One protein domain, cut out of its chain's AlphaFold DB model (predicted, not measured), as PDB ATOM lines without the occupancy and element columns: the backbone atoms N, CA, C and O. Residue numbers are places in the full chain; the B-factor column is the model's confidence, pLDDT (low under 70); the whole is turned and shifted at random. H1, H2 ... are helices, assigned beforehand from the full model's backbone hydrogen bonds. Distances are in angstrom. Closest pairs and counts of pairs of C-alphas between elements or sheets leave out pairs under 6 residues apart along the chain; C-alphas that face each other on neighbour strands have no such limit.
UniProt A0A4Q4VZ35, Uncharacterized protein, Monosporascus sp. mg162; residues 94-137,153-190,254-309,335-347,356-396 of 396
ATOM      1  N   ASN A  94     -15.126  -1.312 -43.980       63.25
ATOM      2  CA  ASN A  94     -16.379  -0.754 -43.468       63.25
ATOM      3  C   ASN A  94     -16.360  -0.601 -41.942       63.25
ATOM      4  O   ASN A  94     -16.726   0.452 -41.418       63.25
ATOM      5  N   LEU A  95     -15.888  -1.615 -41.216       54.12
ATOM      6  CA  LEU A  95     -15.778  -1.596 -39.756       54.12
ATOM      7  C   LEU A  95     -14.734  -0.577 -39.289       54.12
ATOM      8  O   LEU A  95     -14.967   0.136 -38.314       54.12
ATOM      9  N   SER A  96     -13.620  -0.434 -40.014       68.00
ATOM     10  CA  SER A  96     -12.632   0.624 -39.782       68.00
ATOM     11  C   SER A  96     -13.237   2.010 -40.004       68.00
ATOM     12  O   SER A  96     -13.025   2.914 -39.194       68.00
ATOM     13  N   GLY A  97     -14.026   2.179 -41.067       68.50
ATOM     14  CA  GLY A  97     -14.766   3.406 -41.351       68.50
ATOM     15  C   GLY A  97     -15.726   3.767 -40.218       68.50
ATOM     16  O   GLY A  97     -15.643   4.869 -39.676       68.50
ATOM     17  N   ILE A  98     -16.568   2.821 -39.795       58.44
ATOM     18  CA  ILE A  98     -17.521   3.006 -38.690       58.44
ATOM     19  C   ILE A  98     -16.785   3.292 -37.375       58.44
ATOM     20  O   ILE A  98     -17.159   4.217 -36.660       58.44
ATOM     21  N   SER A  99     -15.698   2.576 -37.075       58.88
ATOM     22  CA  SER A  99     -14.873   2.833 -35.887       58.88
ATOM     23  C   SER A  99     -14.292   4.246 -35.894       58.88
ATOM     24  O   SER A  99     -14.339   4.918 -34.870       58.88
ATOM     25  N   LYS A 100     -13.787   4.736 -37.032       68.19
ATOM     26  CA  LYS A 100     -13.266   6.110 -37.161       68.19
ATOM     27  C   LYS A 100     -14.365   7.158 -37.003       68.19
ATOM     28  O   LYS A 100     -14.122   8.201 -36.397       68.19
ATOM     29  N   VAL A 101     -15.566   6.892 -37.516       64.06
ATOM     30  CA  VAL A 101     -16.738   7.761 -37.328       64.06
ATOM     31  C   VAL A 101     -17.152   7.783 -35.860       64.06
ATOM     32  O   VAL A 101     -17.287   8.862 -35.290       64.06
ATOM     33  N   LEU A 102     -17.270   6.621 -35.214       54.44
ATOM     34  CA  LEU A 102     -17.559   6.506 -33.784       54.44
ATOM     35  C   LEU A 102     -16.491   7.189 -32.934       54.44
ATOM     36  O   LEU A 102     -16.838   7.893 -31.992       54.44
ATOM     37  N   GLU A 103     -15.211   7.028 -33.260       64.00
ATOM     38  CA  GLU A 103     -14.103   7.694 -32.577       64.00
ATOM     39  C   GLU A 103     -14.159   9.214 -32.773       64.00
ATOM     40  O   GLU A 103     -13.956   9.962 -31.819       64.00
ATOM     41  N   GLY A 104     -14.504   9.683 -33.976       67.50
ATOM     42  CA  GLY A 104     -14.757  11.094 -34.269       67.50
ATOM     43  C   GLY A 104     -15.912  11.656 -33.442       67.50
ATOM     44  O   GLY A 104     -15.732  12.640 -32.729       67.50
ATOM     45  N   ILE A 105     -17.061  10.973 -33.438       58.03
ATOM     46  CA  ILE A 105     -18.237  11.329 -32.634       58.03
ATOM     47  C   ILE A 105     -17.878  11.326 -31.149       58.03
ATOM     48  O   ILE A 105     -18.162  12.285 -30.438       58.03
ATOM     49  N   LEU A 106     -17.208  10.282 -30.664       58.06
ATOM     50  CA  LEU A 106     -16.753  10.182 -29.281       58.06
ATOM     51  C   LEU A 106     -15.788  11.307 -28.933       58.06
ATOM     52  O   LEU A 106     -15.873  11.834 -27.830       58.06
ATOM     53  N   LYS A 107     -14.897  11.709 -29.836       68.62
ATOM     54  CA  LYS A 107     -13.960  12.817 -29.633       68.62
ATOM     55  C   LYS A 107     -14.673  14.164 -29.615       68.62
ATOM     56  O   LYS A 107     -14.385  14.980 -28.739       68.62
ATOM     57  N   ASP A 108     -15.621  14.401 -30.507       66.50
ATOM     58  CA  ASP A 108     -16.398  15.642 -30.557       66.50
ATOM     59  C   ASP A 108     -17.310  15.760 -29.338       66.50
ATOM     60  O   ASP A 108     -17.317  16.782 -28.650       66.50
ATOM     61  N   ILE A 109     -17.974  14.666 -28.971       59.62
ATOM     62  CA  ILE A 109     -18.757  14.569 -27.745       59.62
ATOM     63  C   ILE A 109     -17.838  14.740 -26.546       59.62
ATOM     64  O   ILE A 109     -18.126  15.584 -25.715       59.62
ATOM     65  N   THR A 110     -16.701  14.054 -26.460       60.91
ATOM     66  CA  THR A 110     -15.761  14.192 -25.334       60.91
ATOM     67  C   THR A 110     -15.209  15.607 -25.231       60.91
ATOM     68  O   THR A 110     -15.081  16.120 -24.128       60.91
ATOM     69  N   THR A 111     -14.905  16.286 -26.336       68.69
ATOM     70  CA  THR A 111     -14.398  17.667 -26.300       68.69
ATOM     71  C   THR A 111     -15.489  18.668 -25.925       68.69
ATOM     72  O   THR A 111     -15.245  19.537 -25.082       68.69
ATOM     73  N   ALA A 112     -16.701  18.527 -26.468       63.84
ATOM     74  CA  ALA A 112     -17.868  19.308 -26.064       63.84
ATOM     75  C   ALA A 112     -18.208  19.062 -24.588       63.84
ATOM     76  O   ALA A 112     -18.356  20.009 -23.814       63.84
ATOM     77  N   TRP A 113     -18.209  17.801 -24.162       64.56
ATOM     78  CA  TRP A 113     -18.375  17.382 -22.776       64.56
ATOM     79  C   TRP A 113     -17.268  17.910 -21.889       64.56
ATOM     80  O   TRP A 113     -17.570  18.389 -20.813       64.56
ATOM     81  N   CYS A 114     -16.006  17.900 -22.306       69.38
ATOM     82  CA  CYS A 114     -14.919  18.490 -21.536       69.38
ATOM     83  C   CYS A 114     -15.137  19.991 -21.356       69.38
ATOM     84  O   CYS A 114     -14.883  20.506 -20.273       69.38
ATOM     85  N   ARG A 115     -15.647  20.706 -22.366       70.94
ATOM     86  CA  ARG A 115     -15.996  22.129 -22.224       70.94
ATOM     87  C   ARG A 115     -17.157  22.316 -21.254       70.94
ATOM     88  O   ARG A 115     -17.021  23.089 -20.304       70.94
ATOM     89  N   VAL A 116     -18.253  21.580 -21.427       64.25
ATOM     90  CA  VAL A 116     -19.416  21.620 -20.524       64.25
ATOM     91  C   VAL A 116     -18.997  21.248 -19.106       64.25
ATOM     92  O   VAL A 116     -19.300  21.979 -18.174       64.25
ATOM     93  N   PHE A 117     -18.212  20.189 -18.940       67.25
ATOM     94  CA  PHE A 117     -17.721  19.681 -17.666       67.25
ATOM     95  C   PHE A 117     -16.716  20.622 -17.015       67.25
ATOM     96  O   PHE A 117     -16.795  20.826 -15.815       67.25
ATOM     97  N   CYS A 118     -15.799  21.253 -17.747       72.19
ATOM     98  CA  CYS A 118     -14.916  22.279 -17.185       72.19
ATOM     99  C   CYS A 118     -15.728  23.479 -16.685       72.19
ATOM    100  O   CYS A 118     -15.481  23.987 -15.589       72.19
ATOM    101  N   THR A 119     -16.743  23.882 -17.448       68.31
ATOM    102  CA  THR A 119     -17.667  24.954 -17.055       68.31
ATOM    103  C   THR A 119     -18.482  24.539 -15.828       68.31
ATOM    104  O   THR A 119     -18.587  25.291 -14.862       68.31
ATOM    105  N   PHE A 120     -18.973  23.301 -15.815       65.81
ATOM    106  CA  PHE A 120     -19.748  22.715 -14.732       65.81
ATOM    107  C   PHE A 120     -18.910  22.517 -13.469       65.81
ATOM    108  O   PHE A 120     -19.343  22.865 -12.382       65.81
ATOM    109  N   LYS A 121     -17.673  22.041 -13.591       69.81
ATOM    110  CA  LYS A 121     -16.716  21.877 -12.495       69.81
ATOM    111  C   LYS A 121     -16.330  23.226 -11.907       69.81
ATOM    112  O   LYS A 121     -16.260  23.351 -10.688       69.81
ATOM    113  N   SER A 122     -16.119  24.242 -12.742       71.62
ATOM    114  CA  SER A 122     -15.915  25.621 -12.284       71.62
ATOM    115  C   SER A 122     -17.138  26.121 -11.506       71.62
ATOM    116  O   SER A 122     -17.011  26.645 -10.396       71.62
ATOM    117  N   LEU A 123     -18.342  25.846 -12.021       66.31
ATOM    118  CA  LEU A 123     -19.605  26.162 -11.358       66.31
ATOM    119  C   LEU A 123     -19.732  25.426 -10.012       66.31
ATOM    120  O   LEU A 123     -19.964  26.080  -8.997       66.31
ATOM    121  N   LEU A 124     -19.481  24.117  -9.956       67.88
ATOM    122  CA  LEU A 124     -19.471  23.301  -8.735       67.88
ATOM    123  C   LEU A 124     -18.430  23.769  -7.720       67.88
ATOM    124  O   LEU A 124     -18.718  23.857  -6.531       67.88
ATOM    125  N   THR A 125     -17.230  24.119  -8.171       73.81
ATOM    126  CA  THR A 125     -16.166  24.622  -7.292       73.81
ATOM    127  C   THR A 125     -16.572  25.970  -6.696       73.81
ATOM    128  O   THR A 125     -16.436  26.192  -5.491       73.81
ATOM    129  N   SER A 126     -17.167  26.849  -7.510       69.38
ATOM    130  CA  SER A 126     -17.726  28.117  -7.032       69.38
ATOM    131  C   SER A 126     -18.861  27.900  -6.022       69.38
ATOM    132  O   SER A 126     -19.002  28.670  -5.075       69.38
ATOM    133  N   LEU A 127     -19.641  26.828  -6.184       63.28
ATOM    134  CA  LEU A 127     -20.717  26.446  -5.271       63.28
ATOM    135  C   LEU A 127     -20.194  25.905  -3.952       63.28
ATOM    136  O   LEU A 127     -20.677  26.322  -2.904       63.28
ATOM    137  N   GLY A 128     -19.183  25.038  -3.986       67.69
ATOM    138  CA  GLY A 128     -18.513  24.551  -2.783       67.69
ATOM    139  C   GLY A 128     -17.922  25.701  -1.964       67.69
ATOM    140  O   GLY A 128     -18.135  25.774  -0.754       67.69
ATOM    141  N   SER A 129     -17.264  26.652  -2.634       71.75
ATOM    142  CA  SER A 129     -16.713  27.856  -1.997       71.75
ATOM    143  C   SER A 129     -17.795  28.754  -1.387       71.75
ATOM    144  O   SER A 129     -17.638  29.274  -0.284       71.75
ATOM    145  N   LEU A 130     -18.938  28.910  -2.052       60.12
ATOM    146  CA  LEU A 130     -20.033  29.707  -1.501       60.12
ATOM    147  C   LEU A 130     -20.781  29.008  -0.382       60.12
ATOM    148  O   LEU A 130     -21.205  29.676   0.558       60.12
ATOM    149  N   ARG A 131     -20.896  27.682  -0.433       65.25
ATOM    150  CA  ARG A 131     -21.465  26.894   0.658       65.25
ATOM    151  C   ARG A 131     -20.616  27.017   1.918       65.25
ATOM    152  O   ARG A 131     -21.179  27.221   2.990       65.25
ATOM    153  N   SER A 132     -19.287  26.984   1.806       69.81
ATOM    154  CA  SER A 132     -18.402  27.213   2.958       69.81
ATOM    155  C   SER A 132     -18.490  28.658   3.472       69.81
ATOM    156  O   SER A 132     -18.550  28.897   4.683       69.81
ATOM    157  N   MET A 133     -18.628  29.643   2.576       64.75
ATOM    158  CA  MET A 133     -18.925  31.029   2.959       64.75
ATOM    159  C   MET A 133     -20.299  31.186   3.629       64.75
ATOM    160  O   MET A 133     -20.432  31.958   4.575       64.75
ATOM    161  N   GLN A 134     -21.329  30.469   3.184       63.62
ATOM    162  CA  GLN A 134     -22.661  30.503   3.789       63.62
ATOM    163  C   GLN A 134     -22.676  29.812   5.151       63.62
ATOM    164  O   GLN A 134     -23.232  30.373   6.092       63.62
ATOM    165  N   GLN A 135     -22.008  28.666   5.295       70.12
ATOM    166  CA  GLN A 135     -21.866  27.972   6.578       70.12
ATOM    167  C   GLN A 135     -21.131  28.841   7.606       70.12
ATOM    168  O   GLN A 135     -21.596  28.970   8.736       70.12
ATOM    169  N   SER A 136     -20.055  29.529   7.203       68.44
ATOM    170  CA  SER A 136     -19.358  30.482   8.087       68.44
ATOM    171  C   SER A 136     -20.183  31.734   8.425       68.44
ATOM    172  O   SER A 136     -19.959  32.371   9.453       68.44
ATOM    173  N   ARG A 137     -21.160  32.103   7.584       63.16
ATOM    174  CA  ARG A 137     -22.096  33.211   7.848       63.16
ATOM    175  C   ARG A 137     -23.294  32.786   8.696       63.16
ATOM    176  O   ARG A 137     -23.789  33.606   9.468       63.16
ATOM    177  N   GLU A 153     -29.601  32.945  -4.525       76.75
ATOM    178  CA  GLU A 153     -29.512  31.522  -4.195       76.75
ATOM    179  C   GLU A 153     -30.478  30.682  -5.041       76.75
ATOM    180  O   GLU A 153     -30.083  29.664  -5.610       76.75
ATOM    181  N   THR A 154     -31.726  31.135  -5.204       78.69
ATOM    182  CA  THR A 154     -32.714  30.457  -6.057       78.69
ATOM    183  C   THR A 154     -32.266  30.415  -7.513       78.69
ATOM    184  O   THR A 154     -32.263  29.342  -8.114       78.69
ATOM    185  N   ARG A 155     -31.826  31.550  -8.078       79.25
ATOM    186  CA  ARG A 155     -31.335  31.610  -9.466       79.25
ATOM    187  C   ARG A 155     -30.162  30.660  -9.684       79.25
ATOM    188  O   ARG A 155     -30.085  29.984 -10.707       79.25
ATOM    189  N   ARG A 156     -29.251  30.600  -8.715       72.94
ATOM    190  CA  ARG A 156     -28.098  29.707  -8.766       72.94
ATOM    191  C   ARG A 156     -28.526  28.248  -8.703       72.94
ATOM    192  O   ARG A 156     -28.111  27.473  -9.551       72.94
ATOM    193  N   THR A 157     -29.384  27.900  -7.749       77.31
ATOM    194  CA  THR A 157     -29.915  26.540  -7.594       77.31
ATOM    195  C   THR A 157     -30.581  26.067  -8.884       77.31
ATOM    196  O   THR A 157     -30.284  24.976  -9.363       77.31
ATOM    197  N   LEU A 158     -31.412  26.919  -9.488       78.94
ATOM    198  CA  LEU A 158     -32.094  26.632 -10.746       78.94
ATOM    199  C   LEU A 158     -31.108  26.402 -11.899       78.94
ATOM    200  O   LEU A 158     -31.271  25.453 -12.656       78.94
ATOM    201  N   SER A 159     -30.042  27.203 -11.991       75.06
ATOM    202  CA  SER A 159     -28.993  27.005 -13.000       75.06
ATOM    203  C   SER A 159     -28.284  25.657 -12.854       75.06
ATOM    204  O   SER A 159     -28.023  25.007 -13.861       75.06
ATOM    205  N   ILE A 160     -28.001  25.197 -11.630       77.56
ATOM    206  CA  ILE A 160     -27.335  23.898 -11.439       77.56
ATOM    207  C   ILE A 160     -28.272  22.751 -11.789       77.56
ATOM    208  O   ILE A 160     -27.856  21.809 -12.457       77.56
ATOM    209  N   VAL A 161     -29.525  22.842 -11.340       81.88
ATOM    210  CA  VAL A 161     -30.572  21.863 -11.648       81.88
ATOM    211  C   VAL A 161     -30.736  21.737 -13.161       81.88
ATOM    212  O   VAL A 161     -30.672  20.629 -13.683       81.88
ATOM    213  N   HIS A 162     -30.829  22.862 -13.871       78.44
ATOM    214  CA  HIS A 162     -30.910  22.885 -15.329       78.44
ATOM    215  C   HIS A 162     -29.695  22.222 -15.990       78.44
ATOM    216  O   HIS A 162     -29.844  21.379 -16.870       78.44
ATOM    217  N   CYS A 163     -28.481  22.563 -15.552       75.81
ATOM    218  CA  CYS A 163     -27.266  21.943 -16.079       75.81
ATOM    219  C   CYS A 163     -27.226  20.427 -15.824       75.81
ATOM    220  O   CYS A 163     -26.813  19.680 -16.702       75.81
ATOM    221  N   TYR A 164     -27.673  19.963 -14.655       82.06
ATOM    222  CA  TYR A 164     -27.765  18.532 -14.361       82.06
ATOM    223  C   TYR A 164     -28.769  17.820 -15.274       82.06
ATOM    224  O   TYR A 164     -28.426  16.799 -15.866       82.06
ATOM    225  N   VAL A 165     -29.973  18.376 -15.445       82.69
ATOM    226  CA  VAL A 165     -30.988  17.831 -16.364       82.69
ATOM    227  C   VAL A 165     -30.430  17.750 -17.786       82.69
ATOM    228  O   VAL A 165     -30.559  16.719 -18.442       82.69
ATOM    229  N   LEU A 166     -29.734  18.794 -18.243       79.12
ATOM    230  CA  LEU A 166     -29.088  18.805 -19.553       79.12
ATOM    231  C   LEU A 166     -28.031  17.695 -19.683       79.12
ATOM    232  O   LEU A 166     -28.030  16.978 -20.680       79.12
ATOM    233  N   CYS A 167     -27.180  17.493 -18.672       79.50
ATOM    234  CA  CYS A 167     -26.207  16.395 -18.660       79.50
ATOM    235  C   CYS A 167     -26.887  15.025 -18.783       79.50
ATOM    236  O   CYS A 167     -26.431  14.184 -19.555       79.50
ATOM    237  N   VAL A 168     -27.986  14.800 -18.057       83.06
ATOM    238  CA  VAL A 168     -28.755  13.548 -18.132       83.06
ATOM    239  C   VAL A 168     -29.338  13.346 -19.533       83.06
ATOM    240  O   VAL A 168     -29.218  12.253 -20.089       83.06
ATOM    241  N   LYS A 169     -29.909  14.390 -20.144       80.44
ATOM    242  CA  LYS A 169     -30.454  14.329 -21.512       80.44
ATOM    243  C   LYS A 169     -29.385  13.998 -22.546       80.44
ATOM    244  O   LYS A 169     -29.581  13.097 -23.358       80.44
ATOM    245  N   ILE A 170     -28.239  14.676 -22.482       78.44
ATOM    246  CA  ILE A 170     -27.121  14.419 -23.397       78.44
ATOM    247  C   ILE A 170     -26.609  12.986 -23.215       78.44
ATOM    248  O   ILE A 170     -26.406  12.291 -24.206       78.44
ATOM    249  N   MET A 171     -26.449  12.511 -21.974       79.31
ATOM    250  CA  MET A 171     -26.041  11.123 -21.721       79.31
ATOM    251  C   MET A 171     -27.036  10.112 -22.274       79.31
ATOM    252  O   MET A 171     -26.625   9.092 -22.816       79.31
ATOM    253  N   SER A 172     -28.331  10.396 -22.152       80.38
ATOM    254  CA  SER A 172     -29.388   9.517 -22.655       80.38
ATOM    255  C   SER A 172     -29.343   9.426 -24.177       80.38
ATOM    256  O   SER A 172     -29.332   8.324 -24.716       80.38
ATOM    257  N   LYS A 173     -29.197  10.561 -24.873       78.19
ATOM    258  CA  LYS A 173     -29.047  10.581 -26.335       78.19
ATOM    259  C   LYS A 173     -27.754   9.943 -26.820       78.19
ATOM    260  O   LYS A 173     -27.770   9.204 -27.796       78.19
ATOM    261  N   LEU A 174     -26.652  10.156 -26.108       78.19
ATOM    262  CA  LEU A 174     -25.401   9.460 -26.383       78.19
ATOM    263  C   LEU A 174     -25.572   7.942 -26.248       78.19
ATOM    264  O   LEU A 174     -25.104   7.200 -27.103       78.19
ATOM    265  N   ALA A 175     -26.249   7.479 -25.196       79.75
ATOM    266  CA  ALA A 175     -26.498   6.058 -24.981       79.75
ATOM    267  C   ALA A 175     -27.397   5.449 -26.060       79.75
ATOM    268  O   ALA A 175     -27.108   4.348 -26.521       79.75
ATOM    269  N   GLU A 176     -28.439   6.164 -26.489       81.94
ATOM    270  CA  GLU A 176     -29.281   5.763 -27.622       81.94
ATOM    271  C   GLU A 176     -28.461   5.637 -28.905       81.94
ATOM    272  O   GLU A 176     -28.508   4.591 -29.544       81.94
ATOM    273  N   ASN A 177     -27.678   6.660 -29.256       77.12
ATOM    274  CA  ASN A 177     -26.881   6.654 -30.483       77.12
ATOM    275  C   ASN A 177     -25.832   5.538 -30.463       77.12
ATOM    276  O   ASN A 177     -25.735   4.773 -31.416       77.12
ATOM    277  N   LEU A 178     -25.099   5.388 -29.355       77.44
ATOM    278  CA  LEU A 178     -24.138   4.295 -29.190       77.44
ATOM    279  C   LEU A 178     -24.816   2.930 -29.315       77.44
ATOM    280  O   LEU A 178     -24.260   2.034 -29.940       77.44
ATOM    281  N   TRP A 179     -26.007   2.765 -28.740       83.56
ATOM    282  CA  TRP A 179     -26.768   1.527 -28.865       83.56
ATOM    283  C   TRP A 179     -27.180   1.246 -30.313       83.56
ATOM    284  O   TRP A 179     -26.996   0.124 -30.773       83.56
ATOM    285  N   GLN A 180     -27.704   2.242 -31.034       83.88
ATOM    286  CA  GLN A 180     -28.108   2.081 -32.436       83.88
ATOM    287  C   GLN A 180     -26.924   1.711 -33.333       83.88
ATOM    288  O   GLN A 180     -27.055   0.810 -34.156       83.88
ATOM    289  N   GLU A 181     -25.765   2.342 -33.137       79.38
ATOM    290  CA  GLU A 181     -24.548   2.039 -33.902       79.38
ATOM    291  C   GLU A 181     -23.971   0.663 -33.565       79.38
ATOM    292  O   GLU A 181     -23.563  -0.094 -34.439       79.38
ATOM    293  N   VAL A 182     -23.963   0.282 -32.289       79.62
ATOM    294  CA  VAL A 182     -23.547  -1.070 -31.891       79.62
ATOM    295  C   VAL A 182     -24.491  -2.120 -32.479       79.62
ATOM    296  O   VAL A 182     -24.044  -3.176 -32.926       79.62
ATOM    297  N   LEU A 183     -25.795  -1.842 -32.485       84.56
ATOM    298  CA  LEU A 183     -26.798  -2.743 -33.037       84.56
ATOM    299  C   LEU A 183     -26.677  -2.850 -34.561       84.56
ATOM    300  O   LEU A 183     -26.751  -3.959 -35.086       84.56
ATOM    301  N   SER A 184     -26.459  -1.739 -35.267       82.94
ATOM    302  CA  SER A 184     -26.232  -1.743 -36.717       82.94
ATOM    303  C   SER A 184     -24.989  -2.565 -37.067       82.94
ATOM    304  O   SER A 184     -25.049  -3.401 -37.968       82.94
ATOM    305  N   LEU A 185     -23.912  -2.430 -36.287       80.56
ATOM    306  CA  LEU A 185     -22.686  -3.218 -36.424       80.56
ATOM    307  C   LEU A 185     -22.938  -4.716 -36.213       80.56
ATOM    308  O   LEU A 185     -22.493  -5.543 -37.006       80.56
ATOM    309  N   ALA A 186     -23.674  -5.067 -35.156       81.44
ATOM    310  CA  ALA A 186     -23.995  -6.453 -34.825       81.44
ATOM    311  C   ALA A 186     -24.880  -7.119 -35.891       81.44
ATOM    312  O   ALA A 186     -24.733  -8.312 -36.141       81.44
ATOM    313  N   LEU A 187     -25.779  -6.360 -36.526       84.25
ATOM    314  CA  LEU A 187     -26.625  -6.839 -37.624       84.25
ATOM    315  C   LEU A 187     -25.880  -6.910 -38.964       84.25
ATOM    316  O   LEU A 187     -26.233  -7.732 -39.808       84.25
ATOM    317  N   ALA A 188     -24.882  -6.049 -39.173       79.94
ATOM    318  CA  ALA A 188     -24.075  -6.016 -40.390       79.94
ATOM    319  C   ALA A 188     -23.028  -7.136 -40.444       79.94
ATOM    320  O   ALA A 188     -22.622  -7.518 -41.543       79.94
ATOM    321  N   LEU A 189     -22.597  -7.673 -39.295       77.75
ATOM    322  CA  LEU A 189     -21.717  -8.837 -39.267       77.75
ATOM    323  C   LEU A 189     -22.470 -10.055 -39.830       77.75
ATOM    324  O   LEU A 189     -23.451 -10.504 -39.227       77.75
ATOM    325  N   PRO A 190     -22.028 -10.630 -40.964       66.00
ATOM    326  CA  PRO A 190     -22.582 -11.886 -41.440       66.00
ATOM    327  C   PRO A 190     -22.381 -12.934 -40.345       66.00
ATOM    328  O   PRO A 190     -21.309 -12.984 -39.745       66.00
ATOM    329  N   PRO A 254     -13.621  -6.251 -34.135       71.88
ATOM    330  CA  PRO A 254     -14.137  -4.888 -34.257       71.88
ATOM    331  C   PRO A 254     -15.410  -4.656 -33.425       71.88
ATOM    332  O   PRO A 254     -15.587  -3.577 -32.852       71.88
ATOM    333  N   LEU A 255     -16.278  -5.668 -33.306       79.38
ATOM    334  CA  LEU A 255     -17.513  -5.584 -32.524       79.38
ATOM    335  C   LEU A 255     -17.222  -5.537 -31.020       79.38
ATOM    336  O   LEU A 255     -17.745  -4.665 -30.318       79.38
ATOM    337  N   GLY A 256     -16.358  -6.417 -30.514       79.88
ATOM    338  CA  GLY A 256     -15.940  -6.405 -29.117       79.88
ATOM    339  C   GLY A 256     -15.224  -5.113 -28.738       79.88
ATOM    340  O   GLY A 256     -15.455  -4.586 -27.640       79.88
ATOM    341  N   HIS A 257     -14.437  -4.527 -29.646       78.38
ATOM    342  CA  HIS A 257     -13.844  -3.213 -29.411       78.38
ATOM    343  C   HIS A 257     -14.903  -2.106 -29.306       78.38
ATOM    344  O   HIS A 257     -14.910  -1.356 -28.325       78.38
ATOM    345  N   ALA A 258     -15.826  -2.023 -30.269       77.38
ATOM    346  CA  ALA A 258     -16.903  -1.033 -30.263       77.38
ATOM    347  C   ALA A 258     -17.759  -1.136 -28.988       77.38
ATOM    348  O   ALA A 258     -17.996  -0.132 -28.310       77.38
ATOM    349  N   LEU A 259     -18.135  -2.357 -28.590       77.94
ATOM    350  CA  LEU A 259     -18.874  -2.629 -27.353       77.94
ATOM    351  C   LEU A 259     -18.094  -2.198 -26.103       77.94
ATOM    352  O   LEU A 259     -18.656  -1.576 -25.196       77.94
ATOM    353  N   THR A 260     -16.794  -2.493 -26.045       78.88
ATOM    354  CA  THR A 260     -15.928  -2.116 -24.915       78.88
ATOM    355  C   THR A 260     -15.778  -0.599 -24.805       78.88
ATOM    356  O   THR A 260     -15.845  -0.041 -23.699       78.88
ATOM    357  N   SER A 261     -15.619   0.083 -25.939       78.12
ATOM    358  CA  SER A 261     -15.537   1.542 -26.025       78.12
ATOM    359  C   SER A 261     -16.850   2.206 -25.594       78.12
ATOM    360  O   SER A 261     -16.850   3.068 -24.706       78.12
ATOM    361  N   ALA A 262     -17.991   1.732 -26.109       78.88
ATOM    362  CA  ALA A 262     -19.320   2.205 -25.721       78.88
ATOM    363  C   ALA A 262     -19.567   2.024 -24.214       78.88
ATOM    364  O   ALA A 262     -19.933   2.975 -23.517       78.88
ATOM    365  N   CYS A 263     -19.266   0.839 -23.668       79.25
ATOM    366  CA  CYS A 263     -19.366   0.566 -22.232       79.25
ATOM    367  C   CYS A 263     -18.510   1.518 -21.394       79.25
ATOM    368  O   CYS A 263     -18.944   2.005 -20.348       79.25
ATOM    369  N   THR A 264     -17.275   1.774 -21.824       78.38
ATOM    370  CA  THR A 264     -16.338   2.635 -21.095       78.38
ATOM    371  C   THR A 264     -16.782   4.094 -21.114       78.38
ATOM    372  O   THR A 264     -16.703   4.774 -20.083       78.38
ATOM    373  N   THR A 265     -17.324   4.551 -22.240       79.38
ATOM    374  CA  THR A 265     -17.907   5.888 -22.395       79.38
ATOM    375  C   THR A 265     -19.091   6.073 -21.455       79.38
ATOM    376  O   THR A 265     -19.102   7.002 -20.644       79.38
ATOM    377  N   LEU A 266     -20.048   5.142 -21.475       81.19
ATOM    378  CA  LEU A 266     -21.226   5.215 -20.613       81.19
ATOM    379  C   LEU A 266     -20.862   5.134 -19.133       81.19
ATOM    380  O   LEU A 266     -21.361   5.922 -18.334       81.19
ATOM    381  N   ARG A 267     -19.927   4.252 -18.762       80.69
ATOM    382  CA  ARG A 267     -19.408   4.161 -17.389       80.69
ATOM    383  C   ARG A 267     -18.818   5.492 -16.924       80.69
ATOM    384  O   ARG A 267     -19.052   5.910 -15.792       80.69
ATOM    385  N   THR A 268     -18.055   6.156 -17.787       78.38
ATOM    386  CA  THR A 268     -17.445   7.453 -17.478       78.38
ATOM    387  C   THR A 268     -18.505   8.535 -17.305       78.38
ATOM    388  O   THR A 268     -18.460   9.264 -16.315       78.38
ATOM    389  N   GLY A 269     -19.495   8.595 -18.195       80.25
ATOM    390  CA  GLY A 269     -20.599   9.546 -18.081       80.25
ATOM    391  C   GLY A 269     -21.466   9.330 -16.837       80.25
ATOM    392  O   GLY A 269     -21.780  10.290 -16.140       80.25
ATOM    393  N   ILE A 270     -21.777   8.078 -16.476       82.69
ATOM    394  CA  ILE A 270     -22.505   7.768 -15.232       82.69
ATOM    395  C   ILE A 270     -21.685   8.186 -14.007       82.69
ATOM    396  O   ILE A 270     -22.235   8.791 -13.092       82.69
ATOM    397  N   ARG A 271     -20.368   7.927 -13.987       80.06
ATOM    398  CA  ARG A 271     -19.494   8.399 -12.896       80.06
ATOM    399  C   ARG A 271     -19.570   9.916 -12.748       80.06
ATOM    400  O   ARG A 271     -19.720  10.408 -11.636       80.06
ATOM    401  N   MET A 272     -19.519  10.646 -13.860       78.69
ATOM    402  CA  MET A 272     -19.671  12.097 -13.832       78.69
ATOM    403  C   MET A 272     -21.032  12.498 -13.259       78.69
ATOM    404  O   MET A 272     -21.069  13.338 -12.370       78.69
ATOM    405  N   LEU A 273     -22.138  11.879 -13.687       82.12
ATOM    406  CA  LEU A 273     -23.462  12.149 -13.114       82.12
ATOM    407  C   LEU A 273     -23.498  11.899 -11.596       82.12
ATOM    408  O   LEU A 273     -23.990  12.757 -10.865       82.12
ATOM    409  N   CYS A 274     -22.903  10.804 -11.109       82.06
ATOM    410  CA  CYS A 274     -22.762  10.536  -9.673       82.06
ATOM    411  C   CYS A 274     -22.015  11.660  -8.935       82.06
ATOM    412  O   CYS A 274     -22.439  12.085  -7.859       82.06
ATOM    413  N   ASP A 275     -20.910  12.155  -9.498       76.75
ATOM    414  CA  ASP A 275     -20.116  13.231  -8.892       76.75
ATOM    415  C   ASP A 275     -20.907  14.547  -8.832       76.75
ATOM    416  O   ASP A 275     -20.820  15.309  -7.858       76.75
ATOM    417  N   ILE A 276     -21.722  14.810  -9.858       78.88
ATOM    418  CA  ILE A 276     -22.631  15.958  -9.897       78.88
ATOM    419  C   ILE A 276     -23.702  15.826  -8.808       78.88
ATOM    420  O   ILE A 276     -23.939  16.782  -8.067       78.88
ATOM    421  N   GLU A 277     -24.318  14.653  -8.671       84.00
ATOM    422  CA  GLU A 277     -25.340  14.377  -7.654       84.00
ATOM    423  C   GLU A 277     -24.792  14.531  -6.234       84.00
ATOM    424  O   GLU A 277     -25.411  15.196  -5.397       84.00
ATOM    425  N   ALA A 278     -23.593  13.999  -5.983       80.38
ATOM    426  CA  ALA A 278     -22.894  14.160  -4.713       80.38
ATOM    427  C   ALA A 278     -22.634  15.644  -4.406       80.38
ATOM    428  O   ALA A 278     -22.923  16.122  -3.304       80.38
ATOM    429  N   SER A 279     -22.176  16.406  -5.404       75.31
ATOM    430  CA  SER A 279     -21.935  17.849  -5.274       75.31
ATOM    431  C   SER A 279     -23.221  18.640  -5.011       75.31
ATOM    432  O   SER A 279     -23.216  19.624  -4.268       75.31
ATOM    433  N   LEU A 280     -24.341  18.180  -5.570       78.06
ATOM    434  CA  LEU A 280     -25.681  18.719  -5.347       78.06
ATOM    435  C   LEU A 280     -26.314  18.284  -4.019       78.06
ATOM    436  O   LEU A 280     -27.391  18.772  -3.667       78.06
ATOM    437  N   SER A 281     -25.654  17.398  -3.265       81.81
ATOM    438  CA  SER A 281     -26.213  16.771  -2.060       81.81
ATOM    439  C   SER A 281     -27.555  16.096  -2.333       81.81
ATOM    440  O   SER A 281     -28.475  16.151  -1.510       81.81
ATOM    441  N   LEU A 282     -27.678  15.493  -3.514       80.00
ATOM    442  CA  LEU A 282     -28.777  14.596  -3.816       80.00
ATOM    443  C   LEU A 282     -28.477  13.268  -3.122       80.00
ATOM    444  O   LEU A 282     -27.372  12.741  -3.273       80.00
ATOM    445  N   PRO A 283     -29.415  12.731  -2.322       73.44
ATOM    446  CA  PRO A 283     -29.275  11.380  -1.806       73.44
ATOM    447  C   PRO A 283     -29.056  10.444  -2.984       73.44
ATOM    448  O   PRO A 283     -29.784  10.564  -3.971       73.44
ATOM    449  N   ARG A 284     -28.103   9.507  -2.879       68.69
ATOM    450  CA  ARG A 284     -27.871   8.522  -3.945       68.69
ATOM    451  C   ARG A 284     -29.199   7.909  -4.376       68.69
ATOM    452  O   ARG A 284     -29.538   8.034  -5.534       68.69
ATOM    453  N   GLN A 285     -30.048   7.454  -3.449       70.06
ATOM    454  CA  GLN A 285     -31.339   6.834  -3.796       70.06
ATOM    455  C   GLN A 285     -32.323   7.726  -4.583       70.06
ATOM    456  O   GLN A 285     -33.285   7.208  -5.139       70.06
ATOM    457  N   GLN A 286     -32.123   9.048  -4.611       67.19
ATOM    458  CA  GLN A 286     -32.948  10.006  -5.360       67.19
ATOM    459  C   GLN A 286     -32.268  10.522  -6.637       67.19
ATOM    460  O   GLN A 286     -32.904  11.229  -7.415       67.19
ATOM    461  N   GLY A 287     -30.989  10.207  -6.842       65.62
ATOM    462  CA  GLY A 287     -30.237  10.567  -8.035       65.62
ATOM    463  C   GLY A 287     -30.531   9.635  -9.210       65.62
ATOM    464  O   GLY A 287     -30.733   8.433  -9.029       65.62
ATOM    465  N   VAL A 288     -30.513  10.190 -10.423       68.38
ATOM    466  CA  VAL A 288     -30.658   9.459 -11.694       68.38
ATOM    467  C   VAL A 288     -29.596   8.367 -11.836       68.38
ATOM    468  O   VAL A 288     -29.863   7.301 -12.393       68.38
ATOM    469  N   ALA A 289     -28.393   8.593 -11.306       65.19
ATOM    470  CA  ALA A 289     -27.295   7.642 -11.408       65.19
ATOM    471  C   ALA A 289     -27.434   6.426 -10.471       65.19
ATOM    472  O   ALA A 289     -26.727   5.435 -10.650       65.19
ATOM    473  N   SER A 290     -28.343   6.463  -9.490       62.50
ATOM    474  CA  SER A 290     -28.483   5.402  -8.485       62.50
ATOM    475  C   SER A 290     -29.744   4.551  -8.625       62.50
ATOM    476  O   SER A 290     -29.838   3.526  -7.951       62.50
ATOM    477  N   THR A 291     -30.731   4.967  -9.422       55.38
ATOM    478  CA  THR A 291     -32.104   4.433  -9.362       55.38
ATOM    479  C   THR A 291     -32.397   3.209 -10.224       55.38
ATOM    480  O   THR A 291     -33.506   2.697 -10.127       55.38
ATOM    481  N   GLY A 292     -31.479   2.678 -11.037       51.44
ATOM    482  CA  GLY A 292     -31.914   1.616 -11.960       51.44
ATOM    483  C   GLY A 292     -30.859   0.733 -12.582       51.44
ATOM    484  O   GLY A 292     -31.117   0.125 -13.615       51.44
ATOM    485  N   LEU A 293     -29.690   0.608 -11.961       54.44
ATOM    486  CA  LEU A 293     -28.815  -0.496 -12.325       54.44
ATOM    487  C   LEU A 293     -29.236  -1.737 -11.545       54.44
ATOM    488  O   LEU A 293     -29.167  -1.709 -10.315       54.44
ATOM    489  N   PRO A 294     -29.705  -2.798 -12.225       54.41
ATOM    490  CA  PRO A 294     -30.152  -4.006 -11.553       54.41
ATOM    491  C   PRO A 294     -29.016  -4.522 -10.670       54.41
ATOM    492  O   PRO A 294     -27.931  -4.854 -11.156       54.41
ATOM    493  N   ALA A 295     -29.273  -4.572  -9.360       55.28
ATOM    494  CA  ALA A 295     -28.327  -5.069  -8.363       55.28
ATOM    495  C   ALA A 295     -27.874  -6.513  -8.661       55.28
ATOM    496  O   ALA A 295     -26.796  -6.926  -8.235       55.28
ATOM    497  N   ASP A 296     -28.672  -7.235  -9.453       50.88
ATOM    498  CA  ASP A 296     -28.458  -8.619  -9.865       50.88
ATOM    499  C   ASP A 296     -27.499  -8.792 -11.049       50.88
ATOM    500  O   ASP A 296     -27.208  -9.927 -11.426       50.88
ATOM    501  N   LEU A 297     -26.959  -7.717 -11.639       52.22
ATOM    502  CA  LEU A 297     -25.834  -7.873 -12.559       52.22
ATOM    503  C   LEU A 297     -24.526  -7.964 -11.745       52.22
ATOM    504  O   LEU A 297     -24.025  -6.931 -11.290       52.22
ATOM    505  N   PRO A 298     -23.888  -9.148 -11.609       54.06
ATOM    506  CA  PRO A 298     -22.598  -9.274 -10.916       54.06
ATOM    507  C   PRO A 298     -21.515  -8.385 -11.549       54.06
ATOM    508  O   PRO A 298     -20.600  -7.924 -10.870       54.06
ATOM    509  N   TYR A 299     -21.674  -8.065 -12.836       49.19
ATOM    510  CA  TYR A 299     -20.837  -7.113 -13.554       49.19
ATOM    511  C   TYR A 299     -21.182  -5.648 -13.291       49.19
ATOM    512  O   TYR A 299     -20.268  -4.837 -13.313       49.19
ATOM    513  N   ALA A 300     -22.431  -5.277 -12.984       50.50
ATOM    514  CA  ALA A 300     -22.755  -3.903 -12.590       50.50
ATOM    515  C   ALA A 300     -21.939  -3.521 -11.354       50.50
ATOM    516  O   ALA A 300     -21.273  -2.490 -11.334       50.50
ATOM    517  N   LYS A 301     -21.848  -4.426 -10.377       56.56
ATOM    518  CA  LYS A 301     -20.999  -4.225  -9.203       56.56
ATOM    519  C   LYS A 301     -19.526  -4.008  -9.569       56.56
ATOM    520  O   LYS A 301     -18.922  -3.090  -9.041       56.56
ATOM    521  N   ALA A 302     -18.969  -4.771 -10.513       55.22
ATOM    522  CA  ALA A 302     -17.596  -4.577 -10.997       55.22
ATOM    523  C   ALA A 302     -17.414  -3.277 -11.811       55.22
ATOM    524  O   ALA A 302     -16.390  -2.606 -11.705       55.22
ATOM    525  N   LEU A 303     -18.427  -2.882 -12.586       50.94
ATOM    526  CA  LEU A 303     -18.450  -1.637 -13.358       50.94
ATOM    527  C   LEU A 303     -18.478  -0.401 -12.449       50.94
ATOM    528  O   LEU A 303     -17.881   0.618 -12.798       50.94
ATOM    529  N   PHE A 304     -19.125  -0.511 -11.285       53.34
ATOM    530  CA  PHE A 304     -19.214   0.539 -10.267       53.34
ATOM    531  C   PHE A 304     -18.228   0.383  -9.108       53.34
ATOM    532  O   PHE A 304     -18.088   1.323  -8.334       53.34
ATOM    533  N   ALA A 305     -17.484  -0.721  -9.013       56.66
ATOM    534  CA  ALA A 305     -16.445  -0.903  -7.996       56.66
ATOM    535  C   ALA A 305     -15.340   0.163  -8.119       56.66
ATOM    536  O   ALA A 305     -14.785   0.601  -7.123       56.66
ATOM    537  N   GLY A 306     -15.081   0.673  -9.331       50.66
ATOM    538  CA  GLY A 306     -14.216   1.844  -9.554       50.66
ATOM    539  C   GLY A 306     -14.915   3.208  -9.415       50.66
ATOM    540  O   GLY A 306     -14.304   4.239  -9.682       50.66
ATOM    541  N   CYS A 307     -16.212   3.230  -9.096       44.00
ATOM    542  CA  CYS A 307     -16.997   4.412  -8.711       44.00
ATOM    543  C   CYS A 307     -17.249   4.460  -7.199       44.00
ATOM    544  O   CYS A 307     -17.991   5.329  -6.729       44.00
ATOM    545  N   GLU A 308     -16.633   3.562  -6.426       49.72
ATOM    546  CA  GLU A 308     -16.318   3.848  -5.034       49.72
ATOM    547  C   GLU A 308     -15.368   5.040  -5.056       49.72
ATOM    548  O   GLU A 308     -14.151   4.926  -5.172       49.72
ATOM    549  N   ILE A 309     -15.969   6.228  -5.091       45.66
ATOM    550  CA  ILE A 309     -15.285   7.482  -4.856       45.66
ATOM    551  C   ILE A 309     -14.493   7.211  -3.580       45.66
ATOM    552  O   ILE A 309     -15.101   6.861  -2.567       45.66
ATOM    553  N   LEU A 335     -36.770  20.785  -6.608       81.88
ATOM    554  CA  LEU A 335     -36.721  21.455  -7.909       81.88
ATOM    555  C   LEU A 335     -36.542  20.444  -9.038       81.88
ATOM    556  O   LEU A 335     -37.261  20.524 -10.021       81.88
ATOM    557  N   LEU A 336     -35.656  19.461  -8.873       81.00
ATOM    558  CA  LEU A 336     -35.500  18.380  -9.842       81.00
ATOM    559  C   LEU A 336     -36.804  17.628 -10.069       81.00
ATOM    560  O   LEU A 336     -37.172  17.423 -11.215       81.00
ATOM    561  N   ALA A 337     -37.535  17.286  -9.006       80.19
ATOM    562  CA  ALA A 337     -38.839  16.644  -9.142       80.19
ATOM    563  C   ALA A 337     -39.825  17.487  -9.973       80.19
ATOM    564  O   ALA A 337     -40.570  16.924 -10.763       80.19
ATOM    565  N   VAL A 338     -39.797  18.820  -9.841       81.25
ATOM    566  CA  VAL A 338     -40.618  19.725 -10.665       81.25
ATOM    567  C   VAL A 338     -40.164  19.721 -12.124       81.25
ATOM    568  O   VAL A 338     -41.001  19.557 -13.000       81.25
ATOM    569  N   PHE A 339     -38.860  19.841 -12.393       79.69
ATOM    570  CA  PHE A 339     -38.327  19.796 -13.763       79.69
ATOM    571  C   PHE A 339     -38.649  18.472 -14.467       79.69
ATOM    572  O   PHE A 339     -39.005  18.466 -15.641       79.69
ATOM    573  N   TRP A 340     -38.549  17.357 -13.744       78.88
ATOM    574  CA  TRP A 340     -38.906  16.041 -14.267       78.88
ATOM    575  C   TRP A 340     -40.423  15.899 -14.484       78.88
ATOM    576  O   TRP A 340     -40.840  15.354 -15.499       78.88
ATOM    577  N   ALA A 341     -41.257  16.433 -13.588       76.69
ATOM    578  CA  ALA A 341     -42.711  16.424 -13.774       76.69
ATOM    579  C   ALA A 341     -43.164  17.295 -14.964       76.69
ATOM    580  O   ALA A 341     -44.070  16.912 -15.697       76.69
ATOM    581  N   GLU A 342     -42.523  18.444 -15.191       75.25
ATOM    582  CA  GLU A 342     -42.833  19.335 -16.319       75.25
ATOM    583  C   GLU A 342     -42.501  18.685 -17.674       75.25
ATOM    584  O   GLU A 342     -43.244  18.829 -18.646       75.25
ATOM    585  N   GLU A 343     -41.417  17.907 -17.737       67.62
ATOM    586  CA  GLU A 343     -41.063  17.135 -18.933       67.62
ATOM    587  C   GLU A 343     -42.111  16.058 -19.265       67.62
ATOM    588  O   GLU A 343     -42.390  15.784 -20.432       67.62
ATOM    589  N   GLU A 344     -42.742  15.475 -18.248       65.19
ATOM    590  CA  GLU A 344     -43.824  14.506 -18.416       65.19
ATOM    591  C   GLU A 344     -45.126  15.149 -18.937       65.19
ATOM    592  O   GLU A 344     -45.839  14.550 -19.750       65.19
ATOM    593  N   GLU A 345     -45.410  16.392 -18.550       67.19
ATOM    594  CA  GLU A 345     -46.594  17.136 -18.999       67.19
ATOM    595  C   GLU A 345     -46.491  17.570 -20.476       67.19
ATOM    596  O   GLU A 345     -47.461  17.468 -21.232       67.19
ATOM    597  N   GLN A 346     -45.298  17.961 -20.941       64.19
ATOM    598  CA  GLN A 346     -45.083  18.349 -22.345       64.19
ATOM    599  C   GLN A 346     -45.316  17.195 -23.333       64.19
ATOM    600  O   GLN A 346     -45.806  17.417 -24.440       64.19
ATOM    601  N   LEU A 347     -45.015  15.957 -22.934       56.50
ATOM    602  CA  LEU A 347     -45.203  14.765 -23.771       56.50
ATOM    603  C   LEU A 347     -46.662  14.279 -23.790       56.50
ATOM    604  O   LEU A 347     -47.140  13.776 -24.808       56.50
ATOM    605  N   THR A 356     -45.017   7.848 -19.090       49.84
ATOM    606  CA  THR A 356     -44.428   8.886 -18.229       49.84
ATOM    607  C   THR A 356     -43.060   9.408 -18.737       49.84
ATOM    608  O   THR A 356     -42.055   8.698 -18.739       49.84
ATOM    609  N   GLY A 357     -43.000  10.674 -19.172       48.59
ATOM    610  CA  GLY A 357     -41.883  11.314 -19.892       48.59
ATOM    611  C   GLY A 357     -40.522  11.378 -19.180       48.59
ATOM    612  O   GLY A 357     -39.509  11.025 -19.778       48.59
ATOM    613  N   ALA A 358     -40.447  11.746 -17.901       48.53
ATOM    614  CA  ALA A 358     -39.166  11.730 -17.175       48.53
ATOM    615  C   ALA A 358     -38.704  10.313 -16.805       48.53
ATOM    616  O   ALA A 358     -37.504  10.032 -16.731       48.53
ATOM    617  N   GLU A 359     -39.656   9.390 -16.658       54.84
ATOM    618  CA  GLU A 359     -39.342   7.970 -16.671       54.84
ATOM    619  C   GLU A 359     -38.730   7.579 -18.024       54.84
ATOM    620  O   GLU A 359     -37.818   6.766 -18.017       54.84
ATOM    621  N   THR A 360     -39.107   8.179 -19.163       67.62
ATOM    622  CA  THR A 360     -38.536   7.799 -20.472       67.62
ATOM    623  C   THR A 360     -37.053   8.108 -20.618       67.62
ATOM    624  O   THR A 360     -36.323   7.217 -21.034       67.62
ATOM    625  N   THR A 361     -36.566   9.297 -20.256       70.38
ATOM    626  CA  THR A 361     -35.147   9.651 -20.463       70.38
ATOM    627  C   THR A 361     -34.246   8.781 -19.588       70.38
ATOM    628  O   THR A 361     -33.319   8.128 -20.071       70.38
ATOM    629  N   MET A 362     -34.579   8.685 -18.299       68.62
ATOM    630  CA  MET A 362     -33.823   7.879 -17.345       68.62
ATOM    631  C   MET A 362     -33.940   6.378 -17.632       68.62
ATOM    632  O   MET A 362     -32.919   5.690 -17.653       68.62
ATOM    633  N   LYS A 363     -35.145   5.861 -17.913       75.06
ATOM    634  CA  LYS A 363     -35.314   4.454 -18.316       75.06
ATOM    635  C   LYS A 363     -34.618   4.166 -19.631       75.06
ATOM    636  O   LYS A 363     -34.110   3.065 -19.791       75.06
ATOM    637  N   THR A 364     -34.571   5.113 -20.565       76.88
ATOM    638  CA  THR A 364     -33.880   4.901 -21.838       76.88
ATOM    639  C   THR A 364     -32.380   4.807 -21.629       76.88
ATOM    640  O   THR A 364     -31.786   3.843 -22.100       76.88
ATOM    641  N   LEU A 365     -31.780   5.711 -20.850       76.12
ATOM    642  CA  LEU A 365     -30.369   5.603 -20.478       76.12
ATOM    643  C   LEU A 365     -30.066   4.260 -19.795       76.12
ATOM    644  O   LEU A 365     -29.100   3.587 -20.152       76.12
ATOM    645  N   GLN A 366     -30.910   3.849 -18.845       77.44
ATOM    646  CA  GLN A 366     -30.771   2.575 -18.131       77.44
ATOM    647  C   GLN A 366     -30.916   1.367 -19.061       77.44
ATOM    648  O   GLN A 366     -30.099   0.450 -19.001       77.44
ATOM    649  N   ARG A 367     -31.918   1.383 -19.943       83.75
ATOM    650  CA  ARG A 367     -32.164   0.348 -20.949       83.75
ATOM    651  C   ARG A 367     -30.980   0.226 -21.898       83.75
ATOM    652  O   ARG A 367     -30.414  -0.851 -21.991       83.75
ATOM    653  N   CYS A 368     -30.549   1.323 -22.523       77.75
ATOM    654  CA  CYS A 368     -29.405   1.322 -23.433       77.75
ATOM    655  C   CYS A 368     -28.148   0.782 -22.745       77.75
ATOM    656  O   CYS A 368     -27.410  -0.004 -23.329       77.75
ATOM    657  N   PHE A 369     -27.920   1.140 -21.480       76.44
ATOM    658  CA  PHE A 369     -26.798   0.596 -20.725       76.44
ATOM    659  C   PHE A 369     -26.919  -0.915 -20.482       76.44
ATOM    660  O   PHE A 369     -25.954  -1.650 -20.686       76.44
ATOM    661  N   ALA A 370     -28.093  -1.386 -20.050       77.94
ATOM    662  CA  ALA A 370     -28.352  -2.806 -19.828       77.94
ATOM    663  C   ALA A 370     -28.200  -3.619 -21.123       77.94
ATOM    664  O   ALA A 370     -27.582  -4.684 -21.105       77.94
ATOM    665  N   ASP A 371     -28.693  -3.083 -22.234       81.81
ATOM    666  CA  ASP A 371     -28.658  -3.713 -23.547       81.81
ATOM    667  C   ASP A 371     -27.219  -3.804 -24.085       81.81
ATOM    668  O   ASP A 371     -26.771  -4.888 -24.467       81.81
ATOM    669  N   ILE A 372     -26.437  -2.715 -24.018       77.44
ATOM    670  CA  ILE A 372     -25.018  -2.705 -24.428       77.44
ATOM    671  C   ILE A 372     -24.204  -3.705 -23.595       77.44
ATOM    672  O   ILE A 372     -23.388  -4.454 -24.135       77.44
ATOM    673  N   LEU A 373     -24.433  -3.761 -22.280       76.81
ATOM    674  CA  LEU A 373     -23.775  -4.745 -21.418       76.81
ATOM    675  C   LEU A 373     -24.203  -6.179 -21.723       76.81
ATOM    676  O   LEU A 373     -23.381  -7.096 -21.640       76.81
ATOM    677  N   GLY A 374     -25.479  -6.378 -22.051       77.88
ATOM    678  CA  GLY A 374     -26.019  -7.660 -22.485       77.88
ATOM    679  C   GLY A 374     -25.303  -8.163 -23.733       77.88
ATOM    680  O   GLY A 374     -24.808  -9.292 -23.727       77.88
ATOM    681  N   LEU A 375     -25.165  -7.304 -24.748       80.94
ATOM    682  CA  LEU A 375     -24.428  -7.620 -25.973       80.94
ATOM    683  C   LEU A 375     -22.957  -7.921 -25.697       80.94
ATOM    684  O   LEU A 375     -22.459  -8.952 -26.139       80.94
ATOM    685  N   LEU A 376     -22.269  -7.087 -24.910       78.62
ATOM    686  CA  LEU A 376     -20.867  -7.328 -24.553       78.62
ATOM    687  C   LEU A 376     -20.688  -8.688 -23.862       78.62
ATOM    688  O   LEU A 376     -19.737  -9.417 -24.139       78.62
ATOM    689  N   ARG A 377     -21.617  -9.068 -22.981       80.88
ATOM    690  CA  ARG A 377     -21.582 -10.374 -22.315       80.88
ATOM    691  C   ARG A 377     -21.803 -11.521 -23.294       80.88
ATOM    692  O   ARG A 377     -21.079 -12.510 -23.215       80.88
ATOM    693  N   GLN A 378     -22.808 -11.417 -24.160       83.75
ATOM    694  CA  GLN A 378     -23.084 -12.435 -25.177       83.75
ATOM    695  C   GLN A 378     -21.865 -12.639 -26.077       83.75
ATOM    696  O   GLN A 378     -21.444 -13.773 -26.283       83.75
ATOM    697  N   HIS A 379     -21.245 -11.536 -26.490       80.88
ATOM    698  CA  HIS A 379     -20.028 -11.518 -27.282       80.88
ATOM    699  C   HIS A 379     -18.854 -12.233 -26.586       80.88
ATOM    700  O   HIS A 379     -18.220 -13.113 -27.158       80.88
ATOM    701  N   TYR A 380     -18.573 -11.943 -25.313       80.12
ATOM    702  CA  TYR A 380     -17.506 -12.658 -24.594       80.12
ATOM    703  C   TYR A 380     -17.805 -14.144 -24.370       80.12
ATOM    704  O   TYR A 380     -16.884 -14.964 -24.380       80.12
ATOM    705  N   LEU A 381     -19.073 -14.506 -24.152       83.38
ATOM    706  CA  LEU A 381     -19.466 -15.905 -23.981       83.38
ATOM    707  C   LEU A 381     -19.262 -16.708 -25.269       83.38
ATOM    708  O   LEU A 381     -18.731 -17.814 -25.188       83.38
ATOM    709  N   SER A 382     -19.583 -16.145 -26.440       82.12
ATOM    710  CA  SER A 382     -19.343 -16.826 -27.718       82.12
ATOM    711  C   SER A 382     -17.855 -17.074 -27.969       82.12
ATOM    712  O   SER A 382     -17.484 -18.172 -28.377       82.12
ATOM    713  N   TYR A 383     -16.977 -16.120 -27.637       77.69
ATOM    714  CA  TYR A 383     -15.522 -16.326 -27.725       77.69
ATOM    715  C   TYR A 383     -15.028 -17.452 -26.808       77.69
ATOM    716  O   TYR A 383     -14.171 -18.248 -27.196       77.69
ATOM    717  N   TYR A 384     -15.569 -17.541 -25.591       80.06
ATOM    718  CA  TYR A 384     -15.173 -18.581 -24.644       80.06
ATOM    719  C   TYR A 384     -15.607 -19.982 -25.099       80.06
ATOM    720  O   TYR A 384     -14.860 -20.947 -24.928       80.06
ATOM    721  N   GLU A 385     -16.792 -20.107 -25.698       81.38
ATOM    722  CA  GLU A 385     -17.283 -21.379 -26.240       81.38
ATOM    723  C   GLU A 385     -16.444 -21.861 -27.431       81.38
ATOM    724  O   GLU A 385     -16.051 -23.029 -27.449       81.38
ATOM    725  N   ILE A 386     -16.070 -20.957 -28.345       78.06
ATOM    726  CA  ILE A 386     -15.188 -21.260 -29.489       78.06
ATOM    727  C   ILE A 386     -13.789 -21.684 -29.013       78.06
ATOM    728  O   ILE A 386     -13.217 -22.665 -29.492       78.06
ATOM    729  N   GLY A 387     -13.232 -20.992 -28.014       75.56
ATOM    730  CA  GLY A 387     -11.943 -21.375 -27.433       75.56
ATOM    731  C   GLY A 387     -11.973 -22.761 -26.778       75.56
ATOM    732  O   GLY A 387     -10.982 -23.493 -26.802       75.56
ATOM    733  N   LYS A 388     -13.122 -23.158 -26.215       79.38
ATOM    734  CA  LYS A 388     -13.298 -24.471 -25.586       79.38
ATOM    735  C   LYS A 388     -13.415 -25.601 -26.612       79.38
ATOM    736  O   LYS A 388     -12.876 -26.674 -26.351       79.38
ATOM    737  N   SER A 389     -14.077 -25.384 -27.751       76.12
ATOM    738  CA  SER A 389     -14.194 -26.404 -28.805       76.12
ATOM    739  C   SER A 389     -12.846 -26.720 -29.455       76.12
ATOM    740  O   SER A 389     -12.507 -27.893 -29.588       76.12
ATOM    741  N   HIS A 390     -12.020 -25.709 -29.738       71.69
ATOM    742  CA  HIS A 390     -10.692 -25.930 -30.328       71.69
ATOM    743  C   HIS A 390      -9.725 -26.682 -29.407       71.69
ATOM    744  O   HIS A 390      -8.885 -27.449 -29.873       71.69
ATOM    745  N   ASN A 391      -9.857 -26.512 -28.091       71.69
ATOM    746  CA  ASN A 391      -9.004 -27.214 -27.132       71.69
ATOM    747  C   ASN A 391      -9.352 -28.712 -27.021       71.69
ATOM    748  O   ASN A 391      -8.503 -29.511 -26.648       71.69
ATOM    749  N   ILE A 392     -10.587 -29.111 -27.349       69.12
ATOM    750  CA  ILE A 392     -11.006 -30.523 -27.330       69.12
ATOM    751  C   ILE A 392     -10.509 -31.252 -28.586       69.12
ATOM    752  O   ILE A 392     -10.058 -32.387 -28.478       69.12
ATOM    753  N   GLU A 393     -10.521 -30.600 -29.752       62.03
ATOM    754  CA  GLU A 393     -10.013 -31.184 -31.006       62.03
ATOM    755  C   GLU A 393      -8.485 -31.300 -31.052       62.03
ATOM    756  O   GLU A 393      -7.965 -32.189 -31.707       62.03
ATOM    757  N   SER A 394      -7.748 -30.457 -30.323       56.56
ATOM    758  CA  SER A 394      -6.285 -30.576 -30.201       56.56
ATOM    759  C   SER A 394      -5.836 -31.707 -29.259       56.56
ATOM    760  O   SER A 394      -4.641 -32.013 -29.204       56.56
ATOM    761  N   LEU A 395      -6.753 -32.272 -28.473       51.94
ATOM    762  CA  LEU A 395      -6.489 -33.309 -27.468       51.94
ATOM    763  C   LEU A 395      -7.010 -34.695 -27.881       51.94
ATOM    764  O   LEU A 395      -6.690 -35.675 -27.202       51.94
ATOM    765  N   ALA A 396      -7.794 -34.771 -28.959       51.72
ATOM    766  CA  ALA A 396      -8.249 -36.002 -29.604       51.72
ATOM    767  C   ALA A 396      -7.344 -36.338 -30.795       51.72
ATOM    768  O   ALA A 396      -7.109 -37.549 -31.013       51.72
TER     769      ALA A 396
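What this domain is: This is residues 94 to 137, 153 to 190, 254 to 309, 335 to 347 and 356 to 396 of the 396 residues of an uncharacterized protein of Monosporascus sp. mg162 (UniProt A0A4Q4VZ35). What shape do these coordinates make? Three long helices, H1, H2 and H3, lie side by side as a triangle in a loose up-and-down bundle, and the fourth, H6, crosses H2 and H3 slantwise. H5 makes a corner with the first residues of H6, while residues 129 to 137 and 381 to 396 stick out and lengthen the rod. What is it built of? The printed part has 192 residues with six named helices, H1 to H6 in chain order, and no named strand; the class is all helix. How is it proportioned? It is loose, with a radius of gyration of the C-alphas of 20.0 A and spans of 80 by 32 by 31 A.

Where its parts are: Where does the printed part begin? H1, residues 94 to 137, starts with C-alpha 94 at (-16.379, -0.754, -43.468) and is 61.8 A long. What follows? H2, residues 153 to 188, is 52.4 A long, and H3, residues 254 to 279, is 37.7 A long. H4 is residues 298 to 305 and H5 residues 335 to 347. Which helix is last? H6, residues 357 to 393, is 54.3 A long and ends with C-alpha 393 at (-10.013, -31.184, -31.006).

How they stand to each other: How do the first three helices stand? H1 touches H3 at a shallow tilt of 11 degrees, the same way, closest at the C-alphas of Leu 95 and Pro 254, 6.6 A apart. H2 touches H3 at a shallow tilt of 12 degrees, opposite ways, with C-alphas 178 and 262 closest at 6.3 A. H1 and H2 are close but not clearly touching, with C-alphas 120 and 163 closest at 7.7 A. Where is H6? Its residues 361 to 372 touch H2, closest at C-alphas 365 and 172, 4.6 A, at a tilt of 36 degrees, only just steep. Its residues 369 to 380 touch H3, closest at C-alphas 376 and 259, 5.8 A, at a steep tilt of 39 degrees. What of the shorter helices? H5 touches H6 about perpendicular, at 88 degrees, closest at C-alphas 344 and 357, 4.0 A; H4 is close to H3 but not clearly touching, with C-alphas 303 and 267 closest at 7.1 A. Are the backbones well formed? Each O i to N i+4 pair is within hydrogen-bond range in H1, H2 and H3; the counts are 3 of 4 in H4, 8 of 9 in H5 and 32 of 33 in H6.

The domain as a whole: How large is it? The two C-alphas farthest apart, those of Arg 137 and Ala 396, are 79.9 A apart. Where is it cut? Residues 138 to 152, 191 to 253, 310 to 334 and 348 to 355 are not printed, with C-alpha gaps of 14.2, 13.1, 25.8 and 8.1 A; H3 to H4 is a long link of 18 residues. Where is confidence low? The mean pLDDT of the printed part is 71.2, and 80 residues are under 70, among them 94 to 114 and 286 to 309.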